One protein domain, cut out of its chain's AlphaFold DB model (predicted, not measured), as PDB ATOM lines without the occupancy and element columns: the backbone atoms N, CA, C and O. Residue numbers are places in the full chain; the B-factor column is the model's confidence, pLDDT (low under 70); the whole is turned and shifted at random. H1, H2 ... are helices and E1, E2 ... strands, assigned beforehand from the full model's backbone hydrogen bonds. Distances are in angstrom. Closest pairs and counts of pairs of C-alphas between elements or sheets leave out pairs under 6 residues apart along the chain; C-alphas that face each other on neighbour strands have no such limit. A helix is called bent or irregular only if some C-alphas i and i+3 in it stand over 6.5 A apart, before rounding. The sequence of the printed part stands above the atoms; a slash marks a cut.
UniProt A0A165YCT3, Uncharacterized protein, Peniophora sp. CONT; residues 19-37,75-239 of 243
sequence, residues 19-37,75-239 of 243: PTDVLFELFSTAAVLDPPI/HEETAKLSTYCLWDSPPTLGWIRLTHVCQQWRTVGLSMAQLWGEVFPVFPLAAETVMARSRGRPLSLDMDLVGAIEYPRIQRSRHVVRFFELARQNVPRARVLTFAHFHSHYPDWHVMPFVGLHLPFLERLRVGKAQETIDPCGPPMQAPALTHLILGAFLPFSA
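What this domain is: This is residues 19 to 37 and 75 to 239 of the 243 residues of an uncharacterized protein of Peniophora sp. CONT (UniProt A0A165YCT3). Look first for a small four-stranded parallel sheet near the middle, with H1, H4 and H5 clustered towards one end of the long axis and the long loops 180 to 203 and 208 to 227 towards the other. The hairpin H6 and H7 lies between that cluster and the sheet, beside its E1 edge. The printed part has 184 residues, in the order H1 to H7, E1, H8, H9, E2, E3, E4; the sheet's order is E1 E2 E3 E4 and the class is mixed, helices and strands. It is compact, with a radius of gyration of the C-alphas of 16.9 A and spans of 55 by 39 by 31 A.

Where its parts are: Find the sheet in E1, residues 139 to 141, E2, 174 to 179, 12.6 A long, E3, 204 to 207, and E4, 228 to 231. C-alpha 139 is at (185.723, 87.698, 233.926); E4 ends at C-alpha 231, (167.991, 90.493, 243.570). H1, residues 20 to 33, begins at C-alpha 20, (209.279, 90.293, 238.359), and runs 19.8 A. Then come H2, 75 to 81, H3, 83 to 88, H4, 94 to 100, H5, 103 to 111, 12.3 A, H6, 113 to 118, H7, 124 to 134, 13.9 A, H8, 143 to 149, and H9, 158 to 169, 16.4 A. H3 and H7 are irregular: C-alphas 85 and 88 are 7.2 A apart, and 125 and 128 are 8.2 A apart.

How they stand to each other: Start at E2: N 141 and O 176 of E1 and E2 are 2.8 A apart, and N 177 and O 204 of E2 and E3 2.9 A. Between E3 and E4, N 207 and O 230 are 2.8 A apart. E1, H8, H9 and E2 form a strand-helix-strand unit, two parallel neighbour strands with helices between, its crossover right-handed. H2, H8 and H9 only graze the sheet. H6 is on it; its closest C-alphas to E1 are Gly 117 and Leu 139, 4.4 A. H7 touches H6 at Ser 134 and Ala 113, 4.2 A, and H9 at Pro 124 and Phe 163, 5.5 A. H3 touches H8, closest at C-alphas 84 and 145, 6.5 A. H4 touches H5, C-alphas 99 and 106 being closest at 4.0 A. H1 touches H5, closest at C-alphas 27 and 109, 6.8 A, and, with residues 27 to 31 alone, H4, closest at 30 and 95, 5.3 A. Every O i to N i+4 pair is within hydrogen-bond range in H1, H5, H6 and H9; within range are 2 of 3 in H2, 5 of 7 in H7, 0 of 2 in H3, 0 of 3 in H4 and 1 of 3 in H8, the last three having 2 of 3, 4 of 4 and 3 of 4 O i to N i+3 pairs.

The domain as a whole: The farthest C-alphas, Cys 102 and Cys 217, are 55.5 A apart. Residues 38 to 74 are not printed; C-alphas 37 and 75 stand 18.9 A apart across the cut. The links E2 to E3 and E3 to E4 are long, and residues 221 to 222 pair in parallel with 237 to 238. Mean pLDDT of the printed part is 87.6, with 30 residues under 70, among them 75 to 84 and 147 to 156.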
ATOM      1  N   PRO A  19     212.714  93.181 240.306       96.94
ATOM      2  CA  PRO A  19     212.300  91.789 240.195       96.94
ATOM      3  C   PRO A  19     210.858  91.639 239.689       96.94
ATOM      4  O   PRO A  19     210.012  92.519 239.852       96.94
ATOM      5  N   THR A  20     210.568  90.508 239.046       96.94
ATOM      6  CA  THR A  20     209.279  90.293 238.359       96.94
ATOM      7  C   THR A  20     208.117  90.158 239.349       96.94
ATOM      8  O   THR A  20     207.030  90.663 239.086       96.94
ATOM      9  N   ASP A  21     208.347  89.531 240.497       97.12
ATOM     10  CA  ASP A  21     207.429  89.444 241.639       97.12
ATOM     11  C   ASP A  21     207.056  90.827 242.190       97.12
ATOM     12  O   ASP A  21     205.873  91.116 242.363       97.12
ATOM     13  N   VAL A  22     208.028  91.732 242.336       97.25
ATOM     14  CA  VAL A  22     207.759  93.124 242.738       97.25
ATOM     15  C   VAL A  22     206.880  93.831 241.704       97.25
ATOM     16  O   VAL A  22     205.957  94.560 242.062       97.25
ATOM     17  N   LEU A  23     207.116  93.594 240.408       97.56
ATOM     18  CA  LEU A  23     206.260  94.140 239.354       97.56
ATOM     19  C   LEU A  23     204.833  93.572 239.421       97.56
ATOM     20  O   LEU A  23     203.885  94.339 239.259       97.56
ATOM     21  N   PHE A  24     204.654  92.275 239.689       97.81
ATOM     22  CA  PHE A  24     203.323  91.679 239.874       97.81
ATOM     23  C   PHE A  24     202.548  92.343 241.017       97.81
ATOM     24  O   PHE A  24     201.373  92.682 240.844       97.81
ATOM     25  N   GLU A  25     203.205  92.584 242.152       97.81
ATOM     26  CA  GLU A  25     202.595  93.272 243.294       97.81
ATOM     27  C   GLU A  25     202.264  94.733 242.978       97.81
ATOM     28  O   GLU A  25     201.171  95.209 243.295       97.81
ATOM     29  N   LEU A  26     203.153  95.439 242.271       97.50
ATOM     30  CA  LEU A  26     202.907  96.814 241.830       97.50
ATOM     31  C   LEU A  26     201.687  96.909 240.912       97.50
ATOM     32  O   LEU A  26     200.840  97.776 241.115       97.50
ATOM     33  N   PHE A  27     201.564  96.021 239.926       98.12
ATOM     34  CA  PHE A  27     200.402  95.994 239.037       98.12
ATOM     35  C   PHE A  27     199.111  95.641 239.779       98.12
ATOM     36  O   PHE A  27     198.084  96.267 239.525       98.12
ATOM     37  N   SER A  28     199.156  94.674 240.698       97.06
ATOM     38  CA  SER A  28     197.987  94.271 241.492       97.06
ATOM     39  C   SER A  28     197.522  95.409 242.400       97.06
ATOM     40  O   SER A  28     196.343  95.757 242.415       97.06
ATOM     41  N   THR A  29     198.463  96.067 243.077       97.12
ATOM     42  CA  THR A  29     198.195  97.235 243.924       97.12
ATOM     43  C   THR A  29     197.661  98.404 243.097       97.12
ATOM     44  O   THR A  29     196.653  99.013 243.453       97.12
ATOM     45  N   ALA A  30     198.280  98.691 241.949       96.75
ATOM     46  CA  ALA A  30     197.820  99.737 241.043       96.75
ATOM     47  C   ALA A  30     196.425  99.448 240.479       96.75
ATOM     48  O   ALA A  30     195.656 100.377 240.289       96.75
ATOM     49  N   ALA A  31     196.067  98.184 240.241       95.50
ATOM     50  CA  ALA A  31     194.730  97.834 239.774       95.50
ATOM     51  C   ALA A  31     193.639  98.104 240.820       95.50
ATOM     52  O   ALA A  31     192.519  98.442 240.445       95.50
ATOM     53  N   VAL A  32     193.973  98.003 242.109       91.94
ATOM     54  CA  VAL A  32     193.066  98.346 243.213       91.94
ATOM     55  C   VAL A  32     192.973  99.863 243.408       91.94
ATOM     56  O   VAL A  32     191.878 100.383 243.606       91.94
ATOM     57  N   LEU A  33     194.105 100.572 243.358       93.12
ATOM     58  CA  LEU A  33     194.173 102.011 243.650       93.12
ATOM     59  C   LEU A  33     193.785 102.906 242.463       93.12
ATOM     60  O   LEU A  33     193.173 103.952 242.659       93.12
ATOM     61  N   ASP A  34     194.156 102.511 241.247       94.38
ATOM     62  CA  ASP A  34     193.938 103.241 239.991       94.38
ATOM     63  C   ASP A  34     193.414 102.270 238.910       94.38
ATOM     64  O   ASP A  34     194.119 101.937 237.944       94.38
ATOM     65  N   PRO A  35     192.186 101.734 239.070       94.25
ATOM     66  CA  PRO A  35     191.557 100.912 238.043       94.25
ATOM     67  C   PRO A  35     191.289 101.744 236.777       94.25
ATOM     68  O   PRO A  35     191.106 102.958 236.855       94.25
ATOM     69  N   PRO A  36     191.212 101.130 235.583       93.44
ATOM     70  CA  PRO A  36     190.836 101.860 234.383       93.44
ATOM     71  C   PRO A  36     189.378 102.325 234.458       93.44
ATOM     72  O   PRO A  36     188.479 101.545 234.775       93.44
ATOM     73  N   ILE A  37     189.139 103.587 234.107       90.31
ATOM     74  CA  ILE A  37     187.828 104.237 234.147       90.31
ATOM     75  C   ILE A  37     187.549 104.828 232.772       90.31
ATOM     76  O   ILE A  37     188.342 105.597 232.220       90.31
ATOM     77  N   HIS A  75     171.539 103.280 246.191       52.94
ATOM     78  CA  HIS A  75     172.830 103.499 245.556       52.94
ATOM     79  C   HIS A  75     174.032 103.008 246.369       52.94
ATOM     80  O   HIS A  75     175.007 102.632 245.744       52.94
ATOM     81  N   GLU A  76     174.002 102.984 247.702       55.16
ATOM     82  CA  GLU A  76     175.210 102.739 248.500       55.16
ATOM     83  C   GLU A  76     175.619 101.261 248.524       55.16
ATOM     84  O   GLU A  76     176.770 100.937 248.250       55.16
ATOM     85  N   GLU A  77     174.676 100.341 248.733       60.72
ATOM     86  CA  GLU A  77     174.956  98.901 248.590       60.72
ATOM     87  C   GLU A  77     175.238  98.524 247.133       60.72
ATOM     88  O   GLU A  77     176.143  97.743 246.841       60.72
ATOM     89  N   THR A  78     174.525  99.159 246.197       59.34
ATOM     90  CA  THR A  78     174.775  99.006 244.759       59.34
ATOM     91  C   THR A  78     176.196  99.447 244.379       59.34
ATOM     92  O   THR A  78     176.847  98.789 243.570       59.34
ATOM     93  N   ALA A  79     176.693 100.529 244.981       57.53
ATOM     94  CA  ALA A  79     178.013 101.101 244.729       57.53
ATOM     95  C   ALA A  79     179.166 100.252 245.287       57.53
ATOM     96  O   ALA A  79     180.294 100.399 244.829       57.53
ATOM     97  N   LYS A  80     178.903  99.359 246.251       63.41
ATOM     98  CA  LYS A  80     179.919  98.424 246.763       63.41
ATOM     99  C   LYS A  80     180.150  97.240 245.825       63.41
ATOM    100  O   LYS A  80     181.253  96.703 245.778       63.41
ATOM    101  N   LEU A  81     179.117  96.821 245.091       59.88
ATOM    102  CA  LEU A  81     179.203  95.670 244.187       59.88
ATOM    103  C   LEU A  81     179.499  96.048 242.743       59.88
ATOM    104  O   LEU A  81     180.078  95.239 242.021       59.88
ATOM    105  N   SER A  82     179.101  97.249 242.331       66.88
ATOM    106  CA  SER A  82     179.332  97.741 240.983       66.88
ATOM    107  C   SER A  82     180.437  98.786 240.977       66.88
ATOM    108  O   SER A  82     180.525  99.639 241.858       66.88
ATOM    109  N   THR A  83     181.207  98.792 239.893       68.06
ATOM    110  CA  THR A  83     182.121  99.889 239.534       68.06
ATOM    111  C   THR A  83     181.406 101.233 239.318       68.06
ATOM    112  O   THR A  83     182.047 102.242 239.036       68.06
ATOM    113  N   TYR A  84     180.082 101.282 239.511       68.00
ATOM    114  CA  TYR A  84     179.253 102.485 239.582       68.00
ATOM    115  C   TYR A  84     179.830 103.597 240.463       68.00
ATOM    116  O   TYR A  84     179.694 104.771 240.134       68.00
ATOM    117  N   CYS A  85     180.494 103.262 241.573       70.06
ATOM    118  CA  CYS A  85     181.126 104.267 242.435       70.06
ATOM    119  C   CYS A  85     182.227 105.077 241.727       70.06
ATOM    120  O   CYS A  85     182.486 106.213 242.110       70.06
ATOM    121  N   LEU A  86     182.826 104.535 240.664       74.06
ATOM    122  CA  LEU A  86     183.870 105.187 239.872       74.06
ATOM    123  C   LEU A  86     183.307 106.137 238.802       74.06
ATOM    124  O   LEU A  86     184.062 106.712 238.023       74.06
ATOM    125  N   TRP A  87     181.983 106.302 238.714       72.81
ATOM    126  CA  TRP A  87     181.349 107.064 237.631       72.81
ATOM    127  C   TRP A  87     181.554 108.573 237.700       72.81
ATOM    128  O   TRP A  87     181.467 109.238 236.666       72.81
ATOM    129  N   ASP A  88     181.825 109.103 238.889       78.75
ATOM    130  CA  ASP A  88     182.128 110.524 239.074       78.75
ATOM    131  C   ASP A  88     183.626 110.823 238.894       78.75
ATOM    132  O   ASP A  88     184.045 111.981 238.895       78.75
ATOM    133  N   SER A  89     184.448 109.789 238.696       84.06
ATOM    134  CA  SER A  89     185.882 109.932 238.478       84.06
ATOM    135  C   SER A  89     186.212 110.276 237.017       84.06
ATOM    136  O   SER A  89     185.524 109.842 236.085       84.06
ATOM    137  N   PRO A  90     187.285 111.051 236.772       88.69
ATOM    138  CA  PRO A  90     187.743 111.331 235.420       88.69
ATOM    139  C   PRO A  90     188.204 110.043 234.713       88.69
ATOM    140  O   PRO A  90     188.703 109.122 235.361       88.69
ATOM    141  N   PRO A  91     188.081 109.968 233.376       89.56
ATOM    142  CA  PRO A  91     188.549 108.811 232.628       89.56
ATOM    143  C   PRO A  91     190.060 108.616 232.769       89.56
ATOM    144  O   PRO A  91     190.833 109.559 232.600       89.56
ATOM    145  N   THR A  92     190.478 107.374 232.991       93.50
ATOM    146  CA  THR A  92     191.882 106.981 233.131       93.50
ATOM    147  C   THR A  92     192.102 105.584 232.552       93.50
ATOM    148  O   THR A  92     191.225 104.727 232.592       93.50
ATOM    149  N   LEU A  93     193.293 105.336 232.001       94.69
ATOM    150  CA  LEU A  93     193.725 103.976 231.652       94.69
ATOM    151  C   LEU A  93     194.163 103.174 232.887       94.69
ATOM    152  O   LEU A  93     194.405 101.976 232.768       94.69
ATOM    153  N   GLY A  94     194.275 103.820 234.046       96.12
ATOM    154  CA  GLY A  94     194.651 103.185 235.298       96.12
ATOM    155  C   GLY A  94     196.023 102.515 235.237       96.12
ATOM    156  O   GLY A  94     196.933 102.962 234.526       96.12
ATOM    157  N   TRP A  95     196.123 101.352 235.879       97.69
ATOM    158  CA  TRP A  95     197.299 100.473 235.853       97.69
ATOM    159  C   TRP A  95     197.820 100.137 234.444       97.69
ATOM    160  O   TRP A  95     199.005  99.840 234.288       97.69
ATOM    161  N   ILE A  96     197.001 100.222 233.382       97.88
ATOM    162  CA  ILE A  96     197.460  99.959 232.005       97.88
ATOM    163  C   ILE A  96     198.563 100.947 231.605       97.88
ATOM    164  O   ILE A  96     199.454 100.586 230.837       97.88
ATOM    165  N   ARG A  97     198.583 102.160 232.175       97.75
ATOM    166  CA  ARG A  97     199.657 103.145 231.952       97.75
ATOM    167  C   ARG A  97     201.032 102.596 232.335       97.75
ATOM    168  O   ARG A  97     202.008 102.901 231.655       97.75
ATOM    169  N   LEU A  98     201.107 101.728 233.346       97.25
ATOM    170  CA  LEU A  98     202.357 101.095 233.776       97.25
ATOM    171  C   LEU A  98     202.949 100.191 232.680       97.25
ATOM    172  O   LEU A  98     204.166 100.063 232.567       97.25
ATOM    173  N   THR A  99     202.122  99.650 231.778       97.69
ATOM    174  CA  THR A  99     202.597  98.860 230.624       97.69
ATOM    175  C   THR A  99     203.342  99.687 229.566       97.69
ATOM    176  O   THR A  99     203.867  99.125 228.606       97.69
ATOM    177  N   HIS A 100     203.407 101.013 229.726       96.62
ATOM    178  CA  HIS A 100     204.108 101.928 228.824       96.62
ATOM    179  C   HIS A 100     205.436 102.458 229.388       96.62
ATOM    180  O   HIS A 100     206.093 103.238 228.709       96.62
ATOM    181  N   VAL A 101     205.849 102.037 230.591       96.12
ATOM    182  CA  VAL A 101     207.103 102.492 231.220       96.12
ATOM    183  C   VAL A 101     208.326 101.946 230.478       96.12
ATOM    184  O   VAL A 101     209.180 102.704 230.028       96.12
ATOM    185  N   CYS A 102     208.414 100.624 230.328       95.94
ATOM    186  CA  CYS A 102     209.467  99.954 229.566       95.94
ATOM    187  C   CYS A 102     208.989  98.581 229.061       95.94
ATOM    188  O   CYS A 102     207.899  98.116 229.410       95.94
ATOM    189  N   GLN A 103     209.806  97.907 228.244       96.25
ATOM    190  CA  GLN A 103     209.462  96.601 227.671       96.25
ATOM    191  C   GLN A 103     209.192  95.533 228.742       96.25
ATOM    192  O   GLN A 103     208.238  94.772 228.605       96.25
ATOM    193  N   GLN A 104     209.980  95.490 229.820       96.50
ATOM    194  CA  GLN A 104     209.800  94.515 230.899       96.50
ATOM    195  C   GLN A 104     208.447  94.695 231.599       96.50
ATOM    196  O   GLN A 104     207.690  93.736 231.732       96.50
ATOM    197  N   TRP A 105     208.100  95.930 231.971       97.94
ATOM    198  CA  TRP A 105     206.821  96.251 232.609       97.94
ATOM    199  C   TRP A 105     205.641  95.909 231.705       97.94
ATOM    200  O   TRP A 105     204.641  95.352 232.157       97.94
ATOM    201  N   ARG A 106     205.773  96.184 230.401       97.88
ATOM    202  CA  ARG A 106     204.785  95.774 229.403       97.88
ATOM    203  C   ARG A 106     204.602  94.262 229.388       97.88
ATOM    204  O   ARG A 106     203.468  93.796 229.431       97.88
ATOM    205  N   THR A 107     205.691  93.500 229.335       98.12
ATOM    206  CA  THR A 107     205.650  92.033 229.325       98.12
ATOM    207  C   THR A 107     204.954  91.494 230.572       98.12
ATOM    208  O   THR A 107     204.055  90.661 230.445       98.12
ATOM    209  N   VAL A 108     205.290  92.017 231.757       98.12
ATOM    210  CA  VAL A 108     204.644  91.622 233.019       98.12
ATOM    211  C   VAL A 108     203.157  91.969 233.014       98.12
ATOM    212  O   VAL A 108     202.335  91.065 233.150       98.12
ATOM    213  N   GLY A 109     202.778  93.222 232.753       98.00
ATOM    214  CA  GLY A 109     201.369  93.633 232.770       98.00
ATOM    215  C   GLY A 109     200.505  92.918 231.722       98.00
ATOM    216  O   GLY A 109     199.347  92.590 231.974       98.00
ATOM    217  N   LEU A 110     201.064  92.589 230.551       98.12
ATOM    218  CA  LEU A 110     200.385  91.759 229.547       98.12
ATOM    219  C   LEU A 110     200.288  90.277 229.951       98.12
ATOM    220  O   LEU A 110     199.436  89.562 229.422       98.12
ATOM    221  N   SER A 111     201.137  89.798 230.865       97.94
ATOM    222  CA  SER A 111     201.079  88.427 231.389       97.94
ATOM    223  C   SER A 111     200.016  88.229 232.478       97.94
ATOM    224  O   SER A 111     199.571  87.098 232.689       97.94
ATOM    225  N   MET A 112     199.560  89.314 233.116       98.25
ATOM    226  CA  MET A 112     198.604  89.299 234.229       98.25
ATOM    227  C   MET A 112     197.160  89.124 233.757       98.25
ATOM    228  O   MET A 112     196.336  90.033 233.806       98.25
ATOM    229  N   ALA A 113     196.851  87.915 233.297       98.31
ATOM    230  CA  ALA A 113     195.576  87.562 232.684       98.31
ATOM    231  C   ALA A 113     194.341  87.894 233.546       98.31
ATOM    232  O   ALA A 113     193.306  88.290 233.010       98.31
ATOM    233  N   GLN A 114     194.452  87.788 234.873       97.94
ATOM    234  CA  GLN A 114     193.369  88.158 235.784       97.94
ATOM    235  C   GLN A 114     192.979  89.633 235.636       97.94
ATOM    236  O   GLN A 114     191.804  89.913 235.430       97.94
ATOM    237  N   LEU A 115     193.945  90.559 235.640       97.94
ATOM    238  CA  LEU A 115     193.665  91.996 235.524       97.94
ATOM    239  C   LEU A 115     192.929  92.332 234.221       97.94
ATOM    240  O   LEU A 115     192.029  93.166 234.206       97.94
ATOM    241  N   TRP A 116     193.253  91.636 233.126       98.25
ATOM    242  CA  TRP A 116     192.535  91.778 231.856       98.25
ATOM    243  C   TRP A 116     191.086  91.283 231.945       98.25
ATOM    244  O   TRP A 116     190.194  91.923 231.396       98.25
ATOM    245  N   GLY A 117     190.826  90.188 232.666       97.31
ATOM    246  CA  GLY A 117     189.463  89.707 232.907       97.31
ATOM    247  C   GLY A 117     188.610  90.684 233.721       97.31
ATOM    248  O   GLY A 117     187.407  90.798 233.486       97.31
ATOM    249  N   GLU A 118     189.228  91.435 234.633       95.69
ATOM    250  CA  GLU A 118     188.546  92.410 235.492       95.69
ATOM    251  C   GLU A 118     188.114  93.674 234.745       95.69
ATOM    252  O   GLU A 118     187.069  94.246 235.049       95.69
ATOM    253  N   VAL A 119     188.881  94.086 233.734       95.31
ATOM    254  CA  VAL A 119     188.642  95.330 232.980       95.31
ATOM    255  C   VAL A 119     187.879  95.112 231.670       95.31
ATOM    256  O   VAL A 119     187.688  96.056 230.905       95.31
ATOM    257  N   PHE A 120     187.407  93.890 231.402       95.38
ATOM    258  CA  PHE A 120     186.608  93.557 230.216       95.38
ATOM    259  C   PHE A 120     185.449  94.535 229.921       95.38
ATOM    260  O   PHE A 120     185.386  95.024 228.789       95.38
ATOM    261  N   PRO A 121     184.586  94.915 230.886       92.31
ATOM    262  CA  PRO A 121     183.443  95.784 230.607       92.31
ATOM    263  C   PRO A 121     183.857  97.247 230.378       92.31
ATOM    264  O   PRO A 121     183.080  98.037 229.845       92.31
ATOM    265  N   VAL A 122     185.095  97.622 230.726       91.50
ATOM    266  CA  VAL A 122     185.624  98.982 230.533       91.50
ATOM    267  C   VAL A 122     185.943  99.246 229.055       91.50
ATOM    268  O   VAL A 122     185.804 100.378 228.580       91.50
ATOM    269  N   PHE A 123     186.336  98.214 228.298       91.88
ATOM    270  CA  PHE A 123     186.862  98.345 226.934       91.88
ATOM    271  C   PHE A 123     186.081  97.530 225.885       91.88
ATOM    272  O   PHE A 123     186.678  96.702 225.194       91.88
ATOM    273  N   PRO A 124     184.780  97.790 225.658       90.12
ATOM    274  CA  PRO A 124     183.987  97.023 224.691       90.12
ATOM    275  C   PRO A 124     184.519  97.131 223.253       90.12
ATOM    276  O   PRO A 124     184.464  96.171 222.493       90.12
ATOM    277  N   LEU A 125     185.144  98.255 222.881       90.06
ATOM    278  CA  LEU A 125     185.780  98.402 221.563       90.06
ATOM    279  C   LEU A 125     187.046  97.546 221.391       90.06
ATOM    280  O   LEU A 125     187.451  97.278 220.264       90.06
ATOM    281  N   ALA A 126     187.664  97.117 222.493       93.56
ATOM    282  CA  ALA A 126     188.832  96.242 222.508       93.56
ATOM    283  C   ALA A 126     188.506  94.869 223.123       93.56
ATOM    284  O   ALA A 126     189.415  94.186 223.595       93.56
ATOM    285  N   ALA A 127     187.229  94.465 223.111       94.81
ATOM    286  CA  ALA A 127     186.737  93.258 223.772       94.81
ATOM    287  C   ALA A 127     187.537  92.006 223.395       94.81
ATOM    288  O   ALA A 127     187.931  91.249 224.273       94.81
ATOM    289  N   GLU A 128     187.842  91.819 222.109       97.25
ATOM    290  CA  GLU A 128     188.625  90.675 221.623       97.25
ATOM    291  C   GLU A 128     190.053  90.680 222.173       97.25
ATOM    292  O   GLU A 128     190.532  89.661 222.667       97.25
ATOM    293  N   THR A 129     190.714  91.840 222.172       97.56
ATOM    294  CA  THR A 129     192.059  92.001 222.738       97.56
ATOM    295  C   THR A 129     192.065  91.713 224.236       97.56
ATOM    296  O   THR A 129     192.946  91.006 224.727       97.56
ATOM    297  N   VAL A 130     191.088  92.244 224.977       97.44
ATOM    298  CA  VAL A 130     190.974  92.016 226.423       97.44
ATOM    299  C   VAL A 130     190.659  90.549 226.714       97.44
ATOM    300  O   VAL A 130     191.301  89.940 227.569       97.44
ATOM    301  N   MET A 131     189.754  89.944 225.944       97.69
ATOM    302  CA  MET A 131     189.407  88.529 226.048       97.69
ATOM    303  C   MET A 131     190.626  87.636 225.790       97.69
ATOM    304  O   MET A 131     190.919  86.762 226.606       97.69
ATOM    305  N   ALA A 132     191.388  87.891 224.726       98.06
ATOM    306  CA  ALA A 132     192.611  87.150 224.419       98.06
ATOM    307  C   ALA A 132     193.646  87.266 225.550       98.06
ATOM    308  O   ALA A 132     194.249  86.273 225.960       98.06
ATOM    309  N   ARG A 133     193.813  88.467 226.121       97.94
ATOM    310  CA  ARG A 133     194.732  88.699 227.246       97.94
ATOM    311  C   ARG A 133     194.254  88.078 228.556       97.94
ATOM    312  O   ARG A 133     195.091  87.715 229.376       97.94
ATOM    313  N   SER A 134     192.947  87.879 228.729       98.12
ATOM    314  CA  SER A 134     192.385  87.207 229.906       98.12
ATOM    315  C   SER A 134     192.703  85.709 229.978       98.12
ATOM    316  O   SER A 134     192.571  85.124 231.048       98.12
ATOM    317  N   ARG A 135     193.132  85.066 228.877       97.69
ATOM    318  CA  ARG A 135     193.602  83.660 228.827       97.69
ATOM    319  C   ARG A 135     192.730  82.668 229.613       97.69
ATOM    320  O   ARG A 135     193.237  81.870 230.397       97.69
ATOM    321  N   GLY A 136     191.410  82.752 229.463       97.12
ATOM    322  CA  GLY A 136     190.487  81.840 230.146       97.12
ATOM    323  C   GLY A 136     190.217  82.164 231.623       97.12
ATOM    324  O   GLY A 136     189.348  81.535 232.218       97.12
ATOM    325  N   ARG A 137     190.883  83.165 232.217       98.00
ATOM    326  CA  ARG A 137     190.654  83.575 233.613       98.00
ATOM    327  C   ARG A 137     189.226  84.085 233.838       98.00
ATOM    328  O   ARG A 137     188.582  84.498 232.866       98.00
ATOM    329  N   PRO A 138     188.733  84.065 235.090       98.25
ATOM    330  CA  PRO A 138     187.415  84.589 235.397       98.25
ATOM    331  C   PRO A 138     187.247  86.049 234.960       98.25
ATOM    332  O   PRO A 138     188.191  86.838 235.017       98.25
ATOM    333  N   LEU A 139     186.048  86.393 234.496       97.56
ATOM    334  CA  LEU A 139     185.723  87.698 233.926       97.56
ATOM    335  C   LEU A 139     184.839  88.511 234.867       97.56
ATOM    336  O   LEU A 139     183.922  87.981 235.495       97.56
ATOM    337  N   SER A 140     185.064  89.820 234.901       95.69
ATOM    338  CA  SER A 140     184.073  90.753 235.425       95.69
ATOM    339  C   SER A 140     183.079  91.084 234.314       95.69
ATOM    340  O   SER A 140     183.436  91.724 233.331       95.69
ATOM    341  N   LEU A 141     181.836  90.631 234.435       94.38
ATOM    342  CA  LEU A 141     180.729  90.963 233.536       94.38
ATOM    343  C   LEU A 141     179.805  91.984 234.222       94.38
ATOM    344  O   LEU A 141     178.599  91.775 234.354       94.38
ATOM    345  N   ASP A 142     180.407  93.079 234.700       91.50
ATOM    346  CA  ASP A 142     179.697  94.222 235.285       91.50
ATOM    347  C   ASP A 142     179.093  95.102 234.176       91.50
ATOM    348  O   ASP A 142     179.698  96.065 233.697       91.50
ATOM    349  N   MET A 143     177.891  94.741 233.727       87.94
ATOM    350  CA  MET A 143     177.180  95.421 232.645       87.94
ATOM    351  C   MET A 143     176.488  96.711 233.070       87.94
ATOM    352  O   MET A 143     176.021  97.454 232.205       87.94
ATOM    353  N   ASP A 144     176.433  97.021 234.364       81.94
ATOM    354  CA  ASP A 144     176.003  98.343 234.818       81.94
ATOM    355  C   ASP A 144     176.902  99.429 234.222       81.94
ATOM    356  O   ASP A 144     176.404 100.447 233.738       81.94
ATOM    357  N   LEU A 145     178.214  99.165 234.171       74.75
ATOM    358  CA  LEU A 145     179.202 100.054 233.572       74.75
ATOM    359  C   LEU A 145     178.929 100.277 232.078       74.75
ATOM    360  O   LEU A 145     178.942 101.411 231.606       74.75
ATOM    361  N   VAL A 146     178.631  99.205 231.340       77.56
ATOM    362  CA  VAL A 146     178.415  99.249 229.883       77.56
ATOM    363  C   VAL A 146     177.179 100.076 229.527       77.56
ATOM    364  O   VAL A 146     177.232 100.909 228.620       77.56
ATOM    365  N   GLY A 147     176.085  99.913 230.279       69.69
ATOM    366  CA  GLY A 147     174.812 100.593 230.005       69.69
ATOM    367  C   GLY A 147     174.904 102.119 230.067       69.69
ATOM    368  O   GLY A 147     174.192 102.814 229.346       69.69
ATOM    369  N   ALA A 148     175.822 102.651 230.877       68.81
ATOM    370  CA  ALA A 148     176.047 104.090 231.005       68.81
ATOM    371  C   ALA A 148     176.966 104.679 229.925       68.81
ATOM    372  O   ALA A 148     176.987 105.898 229.730       68.81
ATOM    373  N   ILE A 149     177.744 103.844 229.233       66.31
ATOM    374  CA  ILE A 149     178.745 104.310 228.272       66.31
ATOM    375  C   ILE A 149     178.155 104.457 226.856       66.31
ATOM    376  O   ILE A 149     178.680 105.229 226.051       66.31
ATOM    377  N   GLU A 150     177.054 103.772 226.532       61.16
ATOM    378  CA  GLU A 150     176.666 103.512 225.134       61.16
ATOM    379  C   GLU A 150     175.296 104.053 224.699       61.16
ATOM    380  O   GLU A 150     174.527 103.373 224.020       61.16
ATOM    381  N   TYR A 151     175.003 105.320 224.999       63.16
ATOM    382  CA  TYR A 151     173.764 105.971 224.553       63.16
ATOM    383  C   TYR A 151     174.011 107.263 223.750       63.16
ATOM    384  O   TYR A 151     174.690 108.145 224.280       63.16
ATOM    385  N   PRO A 152     173.473 107.469 222.513       56.34
ATOM    386  CA  PRO A 152     172.811 106.574 221.537       56.34
ATOM    387  C   PRO A 152     173.620 106.330 220.234       56.34
ATOM    388  O   PRO A 152     173.138 105.685 219.307       56.34
ATOM    389  N   ARG A 153     174.852 106.846 220.104       58.25
ATOM    390  CA  ARG A 153     175.601 106.795 218.824       58.25
ATOM    391  C   ARG A 153     176.334 105.473 218.554       58.25
ATOM    392  O   ARG A 153     176.706 105.220 217.415       58.25
ATOM    393  N   ILE A 154     176.546 104.638 219.577       56.25
ATOM    394  CA  ILE A 154     177.385 103.422 219.487       56.25
ATOM    395  C   ILE A 154     176.545 102.130 219.407       56.25
ATOM    396  O   ILE A 154     177.061 101.100 218.983       56.25
ATOM    397  N   GLN A 155     175.237 102.193 219.686       58.69
ATOM    398  CA  GLN A 155     174.321 101.036 219.719       58.69
ATOM    399  C   GLN A 155     174.249 100.197 218.441       58.69
ATOM    400  O   GLN A 155     173.772  99.070 218.475       58.69
ATOM    401  N   ARG A 156     174.722 100.719 217.307       63.06
ATOM    402  CA  ARG A 156     174.779  99.977 216.038       63.06
ATOM    403  C   ARG A 156     176.192  99.632 215.593       63.06
ATOM    404  O   ARG A 156     176.388  99.158 214.479       63.06
ATOM    405  N   SER A 157     177.198  99.888 216.425       77.88
ATOM    406  CA  SER A 157     178.550  99.485 216.074       77.88
ATOM    407  C   SER A 157     178.663  97.967 216.211       77.88
ATOM    408  O   SER A 157     178.350  97.389 217.251       77.88
ATOM    409  N   ARG A 158     179.168  97.322 215.157       85.62
ATOM    410  CA  ARG A 158     179.548  95.899 215.153       85.62
ATOM    411  C   ARG A 158     180.371  95.485 216.382       85.62
ATOM    412  O   ARG A 158     180.289  94.347 216.819       85.62
ATOM    413  N   HIS A 159     181.140  96.417 216.951       85.69
ATOM    414  CA  HIS A 159     181.987  96.190 218.119       85.69
ATOM    415  C   HIS A 159     181.181  95.933 219.395       85.69
ATOM    416  O   HIS A 159     181.576  95.098 220.197       85.69
ATOM    417  N   VAL A 160     180.043  96.605 219.567       84.88
ATOM    418  CA  VAL A 160     179.181  96.415 220.741       84.88
ATOM    419  C   VAL A 160     178.430  95.098 220.667       84.88
ATOM    420  O   VAL A 160     178.437  94.336 221.629       84.88
ATOM    421  N   VAL A 161     177.845  94.793 219.505       86.75
ATOM    422  CA  VAL A 161     177.215  93.485 219.264       86.75
ATOM    423  C   VAL A 161     178.223  92.374 219.554       86.75
ATOM    424  O   VAL A 161     177.937  91.454 220.316       86.75
ATOM    425  N   ARG A 162     179.449  92.521 219.037       91.44
ATOM    426  CA  ARG A 162     180.543  91.584 219.288       91.44
ATOM    427  C   ARG A 162     180.928  91.494 220.766       91.44
ATOM    428  O   ARG A 162     181.179  90.399 221.255       91.44
ATOM    429  N   PHE A 163     180.967  92.612 221.488       92.19
ATOM    430  CA  PHE A 163     181.236  92.623 222.927       92.19
ATOM    431  C   PHE A 163     180.204  91.794 223.704       92.19
ATOM    432  O   PHE A 163     180.599  90.929 224.486       92.19
ATOM    433  N   PHE A 164     178.906  92.003 223.466       90.81
ATOM    434  CA  PHE A 164     177.849  91.243 224.142       90.81
ATOM    435  C   PHE A 164     177.842  89.767 223.737       90.81
ATOM    436  O   PHE A 164     177.641  88.899 224.584       90.81
ATOM    437  N   GLU A 165     178.132  89.463 222.470       92.00
ATOM    438  CA  GLU A 165     178.301  88.088 222.004       92.00
ATOM    439  C   GLU A 165     179.432  87.377 222.766       92.00
ATOM    440  O   GLU A 165     179.227  86.292 223.315       92.00
ATOM    441  N   LEU A 166     180.600  88.021 222.869       95.75
ATOM    442  CA  LEU A 166     181.746  87.511 223.624       95.75
ATOM    443  C   LEU A 166     181.428  87.370 225.112       95.75
ATOM    444  O   LEU A 166     181.804  86.368 225.721       95.75
ATOM    445  N   ALA A 167     180.733  88.345 225.701       94.94
ATOM    446  CA  ALA A 167     180.301  88.282 227.090       94.94
ATOM    447  C   ALA A 167     179.409  87.057 227.327       94.94
ATOM    448  O   ALA A 167     179.683  86.270 228.230       94.94
ATOM    449  N   ARG A 168     178.404  86.843 226.465       93.75
ATOM    450  CA  ARG A 168     177.452  85.726 226.545       93.75
ATOM    451  C   ARG A 168     178.147  84.373 226.412       93.75
ATOM    452  O   ARG A 168     177.891  83.472 227.202       93.75
ATOM    453  N   GLN A 169     179.060  84.244 225.450       95.56
ATOM    454  CA  GLN A 169     179.851  83.024 225.238       95.56
ATOM    455  C   GLN A 169     180.741  82.670 226.438       95.56
ATOM    456  O   GLN A 169     181.114  81.513 226.604       95.56
ATOM    457  N   ASN A 170     181.082  83.650 227.280       97.12
ATOM    458  CA  ASN A 170     182.007  83.479 228.395       97.12
ATOM    459  C   ASN A 170     181.346  83.627 229.774       97.12
ATOM    460  O   ASN A 170     182.053  83.735 230.774       97.12
ATOM    461  N   VAL A 171     180.013  83.567 229.863       96.38
ATOM    462  CA  VAL A 171     179.297  83.588 231.152       96.38
ATOM    463  C   VAL A 171     179.719  82.469 232.114       96.38
ATOM    464  O   VAL A 171     179.856  82.771 233.297       96.38
ATOM    465  N   PRO A 172     180.049  81.233 231.685       97.44
ATOM    466  CA  PRO A 172     180.586  80.220 232.602       97.44
ATOM    467  C   PRO A 172     181.877  80.637 233.329       97.44
ATOM    468  O   PRO A 172     182.222  80.066 234.360       97.44
ATOM    469  N   ARG A 173     182.592  81.644 232.807       97.62
ATOM    470  CA  ARG A 173     183.795  82.237 233.412       97.62
ATOM    471  C   ARG A 173     183.480  83.471 234.265       97.62
ATOM    472  O   ARG A 173     184.408  84.112 234.746       97.62
ATOM    473  N   ALA A 174     182.222  83.871 234.419       97.69
ATOM    474  CA  ALA A 174     181.869  85.088 235.139       97.69
ATOM    475  C   ALA A 174     182.218  84.965 236.627       97.69
ATOM    476  O   ALA A 174     181.771  84.042 237.301       97.69
ATOM    477  N   ARG A 175     182.994  85.926 237.132       97.25
ATOM    478  CA  ARG A 175     183.227  86.160 238.563       97.25
ATOM    479  C   ARG A 175     182.261  87.189 239.129       97.25
ATOM    480  O   ARG A 175     181.751  87.045 240.235       97.25
ATOM    481  N   VAL A 176     182.009  88.229 238.344       95.44
ATOM    482  CA  VAL A 176     181.002  89.254 238.617       95.44
ATOM    483  C   VAL A 176     180.006  89.203 237.475       95.44
ATOM    484  O   VAL A 176     180.424  89.159 236.321       95.44
ATOM    485  N   LEU A 177     178.714  89.202 237.782       94.56
ATOM    486  CA  LEU A 177     177.655  89.208 236.782       94.56
ATOM    487  C   LEU A 177     176.573  90.197 237.198       94.56
ATOM    488  O   LEU A 177     175.958  90.041 238.256       94.56
ATOM    489  N   THR A 178     176.345  91.221 236.375       92.31
ATOM    490  CA  THR A 178     175.304  92.218 236.638       92.31
ATOM    491  C   THR A 178     174.316  92.349 235.478       92.31
ATOM    492  O   THR A 178     174.669  92.284 234.297       92.31
ATOM    493  N   PHE A 179     173.041  92.523 235.829       88.50
ATOM    494  CA  PHE A 179     171.924  92.744 234.910       88.50
ATOM    495  C   PHE A 179     171.296  94.102 235.212       88.50
ATOM    496  O   PHE A 179     170.409  94.218 236.062       88.50
ATOM    497  N   ALA A 180     171.789  95.152 234.556       78.81
ATOM    498  CA  ALA A 180     171.294  96.506 234.783       78.81
ATOM    499  C   ALA A 180     169.868  96.688 234.237       78.81
ATOM    500  O   ALA A 180     169.537  96.217 233.153       78.81
ATOM    501  N   HIS A 181     169.051  97.471 234.945       66.88
ATOM    502  CA  HIS A 181     167.689  97.826 234.519       66.88
ATOM    503  C   HIS A 181     167.656  98.660 233.222       66.88
ATOM    504  O   HIS A 181     166.647  98.702 232.528       66.88
ATOM    505  N   PHE A 182     168.738  99.370 232.897       63.31
ATOM    506  CA  PHE A 182     168.762 100.340 231.794       63.31
ATOM    507  C   PHE A 182     169.074  99.723 230.420       63.31
ATOM    508  O   PHE A 182     169.192 100.447 229.436       63.31
ATOM    509  N   HIS A 183     169.175  98.394 230.330       63.59
ATOM    510  CA  HIS A 183     169.488  97.687 229.086       63.59
ATOM    511  C   HIS A 183     168.266  97.376 228.223       63.59
ATOM    512  O   HIS A 183     168.307  96.429 227.447       63.59
ATOM    513  N   SER A 184     167.206  98.194 228.258       61.25
ATOM    514  CA  SER A 184     166.015  98.036 227.392       61.25
ATOM    515  C   SER A 184     166.320  97.999 225.885       61.25
ATOM    516  O   SER A 184     165.429  97.821 225.065       61.25
ATOM    517  N   HIS A 185     167.578  98.194 225.510       67.12
ATOM    518  CA  HIS A 185     168.057  98.310 224.144       67.12
ATOM    519  C   HIS A 185     169.016  97.194 223.741       67.12
ATOM    520  O   HIS A 185     169.408  97.127 222.582       67.12
ATOM    521  N   TYR A 186     169.353  96.312 224.683       71.75
ATOM    522  CA  TYR A 186     170.076  95.077 224.428       71.75
ATOM    523  C   TYR A 186     169.183  93.914 224.868       71.75
ATOM    524  O   TYR A 186     169.388  93.371 225.955       71.75
ATOM    525  N   PRO A 187     168.186  93.536 224.041       66.69
ATOM    526  CA  PRO A 187     167.264  92.443 224.355       66.69
ATOM    527  C   PRO A 187     167.975  91.087 224.497       66.69
ATOM    528  O   PRO A 187     167.380  90.104 224.905       66.69
ATOM    529  N   ASP A 188     169.267  91.005 224.182       72.94
ATOM    530  CA  ASP A 188     170.023  89.762 224.301       72.94
ATOM    531  C   ASP A 188     170.731  89.618 225.662       72.94
ATOM    532  O   ASP A 188     171.183  88.523 226.005       72.94
ATOM    533  N   TRP A 189     170.829  90.690 226.468       84.31
ATOM    534  CA  TRP A 189     171.427  90.644 227.813       84.31
ATOM    535  C   TRP A 189     170.361  90.518 228.910       84.31
ATOM    536  O   TRP A 189     170.221  91.364 229.798       84.31
ATOM    537  N   HIS A 190     169.592  89.434 228.842       83.25
ATOM    538  CA  HIS A 190     168.587  89.071 229.840       83.25
ATOM    539  C   HIS A 190     169.079  87.971 230.768       83.25
ATOM    540  O   HIS A 190     169.975  87.220 230.418       83.25
ATOM    541  N   VAL A 191     168.481  87.849 231.954       82.44
ATOM    542  CA  VAL A 191     168.886  86.834 232.941       82.44
ATOM    543  C   VAL A 191     168.420  85.411 232.572       82.44
ATOM    544  O   VAL A 191     169.009  84.431 233.020       82.44
ATOM    545  N   MET A 192     167.405  85.283 231.706       82.31
ATOM    546  CA  MET A 192     166.780  84.002 231.319       82.31
ATOM    547  C   MET A 192     167.719  82.959 230.713       82.31
ATOM    548  O   MET A 192     167.675  81.819 231.170       82.31
ATOM    549  N   PRO A 193     168.624  83.298 229.778       85.06
ATOM    550  CA  PRO A 193     169.567  82.330 229.221       85.06
ATOM    551  C   PRO A 193     170.542  81.730 230.247       85.06
ATOM    552  O   PRO A 193     171.310  80.838 229.895       85.06
ATOM    553  N   PHE A 194     170.555  82.232 231.489       85.31
ATOM    554  CA  PHE A 194     171.488  81.811 232.532       85.31
ATOM    555  C   PHE A 194     170.849  80.944 233.625       85.31
ATOM    556  O   PHE A 194     171.559  80.406 234.476       85.31
ATOM    557  N   VAL A 195     169.526  80.761 233.587       89.12
ATOM    558  CA  VAL A 195     168.819  79.818 234.463       89.12
ATOM    559  C   VAL A 195     169.294  78.396 234.151       89.12
ATOM    560  O   VAL A 195     169.462  78.023 232.992       89.12
ATOM    561  N   GLY A 196     169.575  77.606 235.188       93.12
ATOM    562  CA  GLY A 196     170.124  76.253 235.049       93.12
ATOM    563  C   GLY A 196     171.616  76.163 234.723       93.12
ATOM    564  O   GLY A 196     172.145  75.054 234.659       93.12
ATOM    565  N   LEU A 197     172.323  77.284 234.532       95.69
ATOM    566  CA  LEU A 197     173.762  77.236 234.284       95.69
ATOM    567  C   LEU A 197     174.558  76.906 235.547       95.69
ATOM    568  O   LEU A 197     174.206  77.298 236.662       95.69
ATOM    569  N   HIS A 198     175.689  76.233 235.339       97.56
ATOM    570  CA  HIS A 198     176.717  76.050 236.352       97.56
ATOM    571  C   HIS A 198     177.781  77.141 236.219       97.56
ATOM    572  O   HIS A 198     178.484  77.217 235.212       97.56
ATOM    573  N   LEU A 199     177.886  77.990 237.239       97.62
ATOM    574  CA  LEU A 199     178.752  79.164 237.289       97.62
ATOM    575  C   LEU A 199     179.736  79.025 238.467       97.62
ATOM    576  O   LEU A 199     179.546  79.643 239.517       97.62
ATOM    577  N   PRO A 200     180.790  78.199 238.326       98.00
ATOM    578  CA  PRO A 200     181.664  77.824 239.441       98.00
ATOM    579  C   PRO A 200     182.503  78.983 239.983       98.00
ATOM    580  O   PRO A 200     182.914  78.942 241.137       98.00
ATOM    581  N   PHE A 201     182.752  80.011 239.168       98.12
ATOM    582  CA  PHE A 201     183.569  81.168 239.540       98.12
ATOM    583  C   PHE A 201     182.749  82.371 240.005       98.12
ATOM    584  O   PHE A 201     183.339  83.382 240.376       98.12
ATOM    585  N   LEU A 202     181.415  82.297 239.950       97.88
ATOM    586  CA  LEU A 202     180.565  83.450 240.209       97.88
ATOM    587  C   LEU A 202     180.584  83.797 241.695       97.88
ATOM    588  O   LEU A 202     180.014  83.076 242.499       97.88
ATOM    589  N   GLU A 203     181.199  84.926 242.033       97.06
ATOM    590  CA  GLU A 203     181.302  85.449 243.398       97.06
ATOM    591  C   GLU A 203     180.237  86.504 243.689       97.06
ATOM    592  O   GLU A 203     179.752  86.605 244.817       97.06
ATOM    593  N   ARG A 204     179.885  87.310 242.678       95.12
ATOM    594  CA  ARG A 204     178.977  88.452 242.826       95.12
ATOM    595  C   ARG A 204     177.917  88.435 241.739       95.12
ATOM    596  O   ARG A 204     178.244  88.538 240.557       95.12
ATOM    597  N   LEU A 205     176.655  88.372 242.148       94.44
ATOM    598  CA  LEU A 205     175.503  88.439 241.259       94.44
ATOM    599  C   LEU A 205     174.626  89.635 241.621       94.44
ATOM    600  O   LEU A 205     174.192  89.787 242.763       94.44
ATOM    601  N   ARG A 206     174.303  90.450 240.619       91.38
ATOM    602  CA  ARG A 206     173.313  91.517 240.746       91.38
ATOM    603  C   ARG A 206     172.279  91.414 239.641       91.38
ATOM    604  O   ARG A 206     172.594  91.589 238.469       91.38
ATOM    605  N   VAL A 207     171.026  91.226 240.023       90.88
ATOM    606  CA  VAL A 207     169.883  91.275 239.116       90.88
ATOM    607  C   VAL A 207     169.124  92.564 239.404       90.88
ATOM    608  O   VAL A 207     168.658  92.777 240.521       90.88
ATOM    609  N   GLY A 208     169.032  93.463 238.425       86.50
ATOM    610  CA  GLY A 208     168.181  94.647 238.515       86.50
ATOM    611  C   GLY A 208     166.699  94.276 238.603       86.50
ATOM    612  O   GLY A 208     166.323  93.107 238.574       86.50
ATOM    613  N   LYS A 209     165.818  95.276 238.707       78.69
ATOM    614  CA  LYS A 209     164.382  95.004 238.562       78.69
ATOM    615  C   LYS A 209     164.129  94.510 237.136       78.69
ATOM    616  O   LYS A 209     164.371  95.254 236.191       78.69
ATOM    617  N   ALA A 210     163.688  93.268 236.988       68.31
ATOM    618  CA  ALA A 210     163.219  92.776 235.703       68.31
ATOM    619  C   ALA A 210     161.855  93.413 235.403       68.31
ATOM    620  O   ALA A 210     161.042  93.587 236.314       68.31
ATOM    621  N   GLN A 211     161.613  93.778 234.144       61.94
ATOM    622  CA  GLN A 211     160.259  94.125 233.700       61.94
ATOM    623  C   GLN A 211     159.372  92.880 233.586       61.94
ATOM    624  O   GLN A 211     158.153  92.992 233.662       61.94
ATOM    625  N   GLU A 212     159.986  91.703 233.449       68.94
ATOM    626  CA  GLU A 212     159.298  90.444 233.186       68.94
ATOM    627  C   GLU A 212     159.336  89.521 234.403       68.94
ATOM    628  O   GLU A 212     160.354  89.385 235.092       68.94
ATOM    629  N   THR A 213     158.197  88.887 234.674       68.06
ATOM    630  CA  THR A 213     158.087  87.815 235.657       68.06
ATOM    631  C   THR A 213     158.821  86.590 235.138       68.06
ATOM    632  O   THR A 213     158.477  86.049 234.090       68.06
ATOM    633  N   ILE A 214     159.831  86.164 235.884       72.62
ATOM    634  CA  ILE A 214     160.602  84.960 235.597       72.62
ATOM    635  C   ILE A 214     159.733  83.755 235.933       72.62
ATOM    636  O   ILE A 214     159.218  83.683 237.050       72.62
ATOM    637  N   ASP A 215     159.579  82.829 234.986       77.94
ATOM    638  CA  ASP A 215     158.909  81.559 235.252       77.94
ATOM    639  C   ASP A 215     159.706  80.787 236.323       77.94
ATOM    640  O   ASP A 215     160.875  80.446 236.099       77.94
ATOM    641  N   PRO A 216     159.124  80.526 237.507       74.19
ATOM    642  CA  PRO A 216     159.812  79.822 238.580       74.19
ATOM    643  C   PRO A 216     160.103  78.345 238.264       74.19
ATOM    644  O   PRO A 216     160.847  77.725 239.019       74.19
ATOM    645  N   CYS A 217     159.563  77.772 237.180       82.50
ATOM    646  CA  CYS A 217     159.716  76.350 236.846       82.50
ATOM    647  C   CYS A 217     161.090  75.945 236.272       82.50
ATOM    648  O   CYS A 217     161.319  74.761 236.019       82.50
ATOM    649  N   GLY A 218     162.017  76.882 236.056       86.50
ATOM    650  CA  GLY A 218     163.353  76.569 235.540       86.50
ATOM    651  C   GLY A 218     164.282  75.886 236.564       86.50
ATOM    652  O   GLY A 218     164.157  76.122 237.769       86.50
ATOM    653  N   PRO A 219     165.260  75.071 236.117       92.88
ATOM    654  CA  PRO A 219     166.274  74.510 237.008       92.88
ATOM    655  C   PRO A 219     167.078  75.626 237.701       92.88
ATOM    656  O   PRO A 219     167.427  76.623 237.063       92.88
ATOM    657  N   PRO A 220     167.424  75.476 238.993       94.81
ATOM    658  CA  PRO A 220     168.164  76.505 239.707       94.81
ATOM    659  C   PRO A 220     169.582  76.654 239.151       94.81
ATOM    660  O   PRO A 220     170.286  75.668 238.920       94.81
ATOM    661  N   MET A 221     170.021  77.901 238.988       95.94
ATOM    662  CA  MET A 221     171.406  78.236 238.658       95.94
ATOM    663  C   MET A 221     172.347  77.747 239.771       95.94
ATOM    664  O   MET A 221     172.101  78.000 240.949       95.94
ATOM    665  N   GLN A 222     173.438  77.072 239.422       97.81
ATOM    666  CA  GLN A 222     174.406  76.547 240.391       97.81
ATOM    667  C   GLN A 222     175.601  77.493 240.495       97.81
ATOM    668  O   GLN A 222     176.369  77.608 239.544       97.81
ATOM    669  N   ALA A 223     175.787  78.145 241.640       97.81
ATOM    670  CA  ALA A 223     176.853  79.122 241.858       97.81
ATOM    671  C   ALA A 223     177.559  78.869 243.206       97.81
ATOM    672  O   ALA A 223     177.314  79.576 244.184       97.81
ATOM    673  N   PRO A 224     178.429  77.843 243.297       98.19
ATOM    674  CA  PRO A 224     179.040  77.428 244.562       98.19
ATOM    675  C   PRO A 224     179.948  78.482 245.208       98.19
ATOM    676  O   PRO A 224     180.075  78.480 246.428       98.19
ATOM    677  N   ALA A 225     180.548  79.378 244.420       97.94
ATOM    678  CA  ALA A 225     181.417  80.455 244.903       97.94
ATOM    679  C   ALA A 225     180.671  81.766 245.221       97.94
ATOM    680  O   ALA A 225     181.308  82.760 245.572       97.94
ATOM    681  N   LEU A 226     179.339  81.796 245.090       97.75
ATOM    682  CA  LEU A 226     178.566  83.027 245.227       97.75
ATOM    683  C   LEU A 226     178.560  83.490 246.683       97.75
ATOM    684  O   LEU A 226     178.024  82.815 247.556       97.75
ATOM    685  N   THR A 227     179.139  84.665 246.919       96.56
ATOM    686  CA  THR A 227     179.261  85.282 248.248       96.56
ATOM    687  C   THR A 227     178.447  86.561 248.377       96.56
ATOM    688  O   THR A 227     178.133  86.969 249.488       96.56
ATOM    689  N   HIS A 228     178.096  87.203 247.259       94.88
ATOM    690  CA  HIS A 228     177.344  88.454 247.253       94.88
ATOM    691  C   HIS A 228     176.197  88.388 246.248       94.88
ATOM    692  O   HIS A 228     176.417  88.148 245.058       94.88
ATOM    693  N   LEU A 229     174.976  88.652 246.714       93.44
ATOM    694  CA  LEU A 229     173.767  88.575 245.903       93.44
ATOM    695  C   LEU A 229     172.866  89.794 246.126       93.44
ATOM    696  O   LEU A 229     172.488  90.097 247.254       93.44
ATOM    697  N   ILE A 230     172.464  90.451 245.037       91.44
ATOM    698  CA  ILE A 230     171.403  91.465 245.035       91.44
ATOM    699  C   ILE A 230     170.353  91.070 243.999       91.44
ATOM    700  O   ILE A 230     170.656  90.999 242.807       91.44
ATOM    701  N   LEU A 231     169.109  90.863 244.436       90.44
ATOM    702  CA  LEU A 231     167.991  90.493 243.570       90.44
ATOM    703  C   LEU A 231     166.924  91.591 243.522       90.44
ATOM    704  O   LEU A 231     166.314  91.942 244.529       90.44
ATOM    705  N   GLY A 232     166.678  92.111 242.323       87.31
ATOM    706  CA  GLY A 232     165.519  92.935 241.987       87.31
ATOM    707  C   GLY A 232     164.362  92.144 241.367       87.31
ATOM    708  O   GLY A 232     163.299  92.721 241.149       87.31
ATOM    709  N   ALA A 233     164.570  90.855 241.088       86.44
ATOM    710  CA  ALA A 233     163.593  89.897 240.578       86.44
ATOM    711  C   ALA A 233     163.901  88.496 241.136       86.44
ATOM    712  O   ALA A 233     165.037  88.227 241.531       86.44
ATOM    713  N   PHE A 234     162.899  87.613 241.177       86.94
ATOM    714  CA  PHE A 234     163.092  86.233 241.626       86.94
ATOM    715  C   PHE A 234     163.913  85.440 240.603       86.94
ATOM    716  O   PHE A 234     163.576  85.422 239.426       86.94
ATOM    717  N   LEU A 235     164.966  84.767 241.061       90.00
ATOM    718  CA  LEU A 235     165.812  83.897 240.249       90.00
ATOM    719  C   LEU A 235     166.082  82.624 241.061       90.00
ATOM    720  O   LEU A 235     166.594  82.755 242.172       90.00
ATOM    721  N   PRO A 236     165.765  81.415 240.574       92.00
ATOM    722  CA  PRO A 236     166.102  80.192 241.296       92.00
ATOM    723  C   PRO A 236     167.619  79.941 241.237       92.00
ATOM    724  O   PRO A 236     168.210  79.894 240.154       92.00
ATOM    725  N   PHE A 237     168.267  79.770 242.395       95.19
ATOM    726  CA  PHE A 237     169.706  79.494 242.488       95.19
ATOM    727  C   PHE A 237     170.062  78.570 243.662       95.19
ATOM    728  O   PHE A 237     169.297  78.407 244.609       95.19
ATOM    729  N   SER A 238     171.259  77.991 243.594       96.81
ATOM    730  CA  SER A 238     171.920  77.200 244.632       96.81
ATOM    731  C   SER A 238     173.311  77.788 244.872       96.81
ATOM    732  O   SER A 238     174.140  77.825 243.960       96.81
ATOM    733  N   ALA A 239     173.548  78.291 246.084       97.44
ATOM    734  CA  ALA A 239     174.761  79.020 246.451       97.44
ATOM    735  C   ALA A 239     175.204  78.680 247.886       97.44
ATOM    736  O   ALA A 239     174.937  79.448 248.807       97.44
TER     737      ALA A 239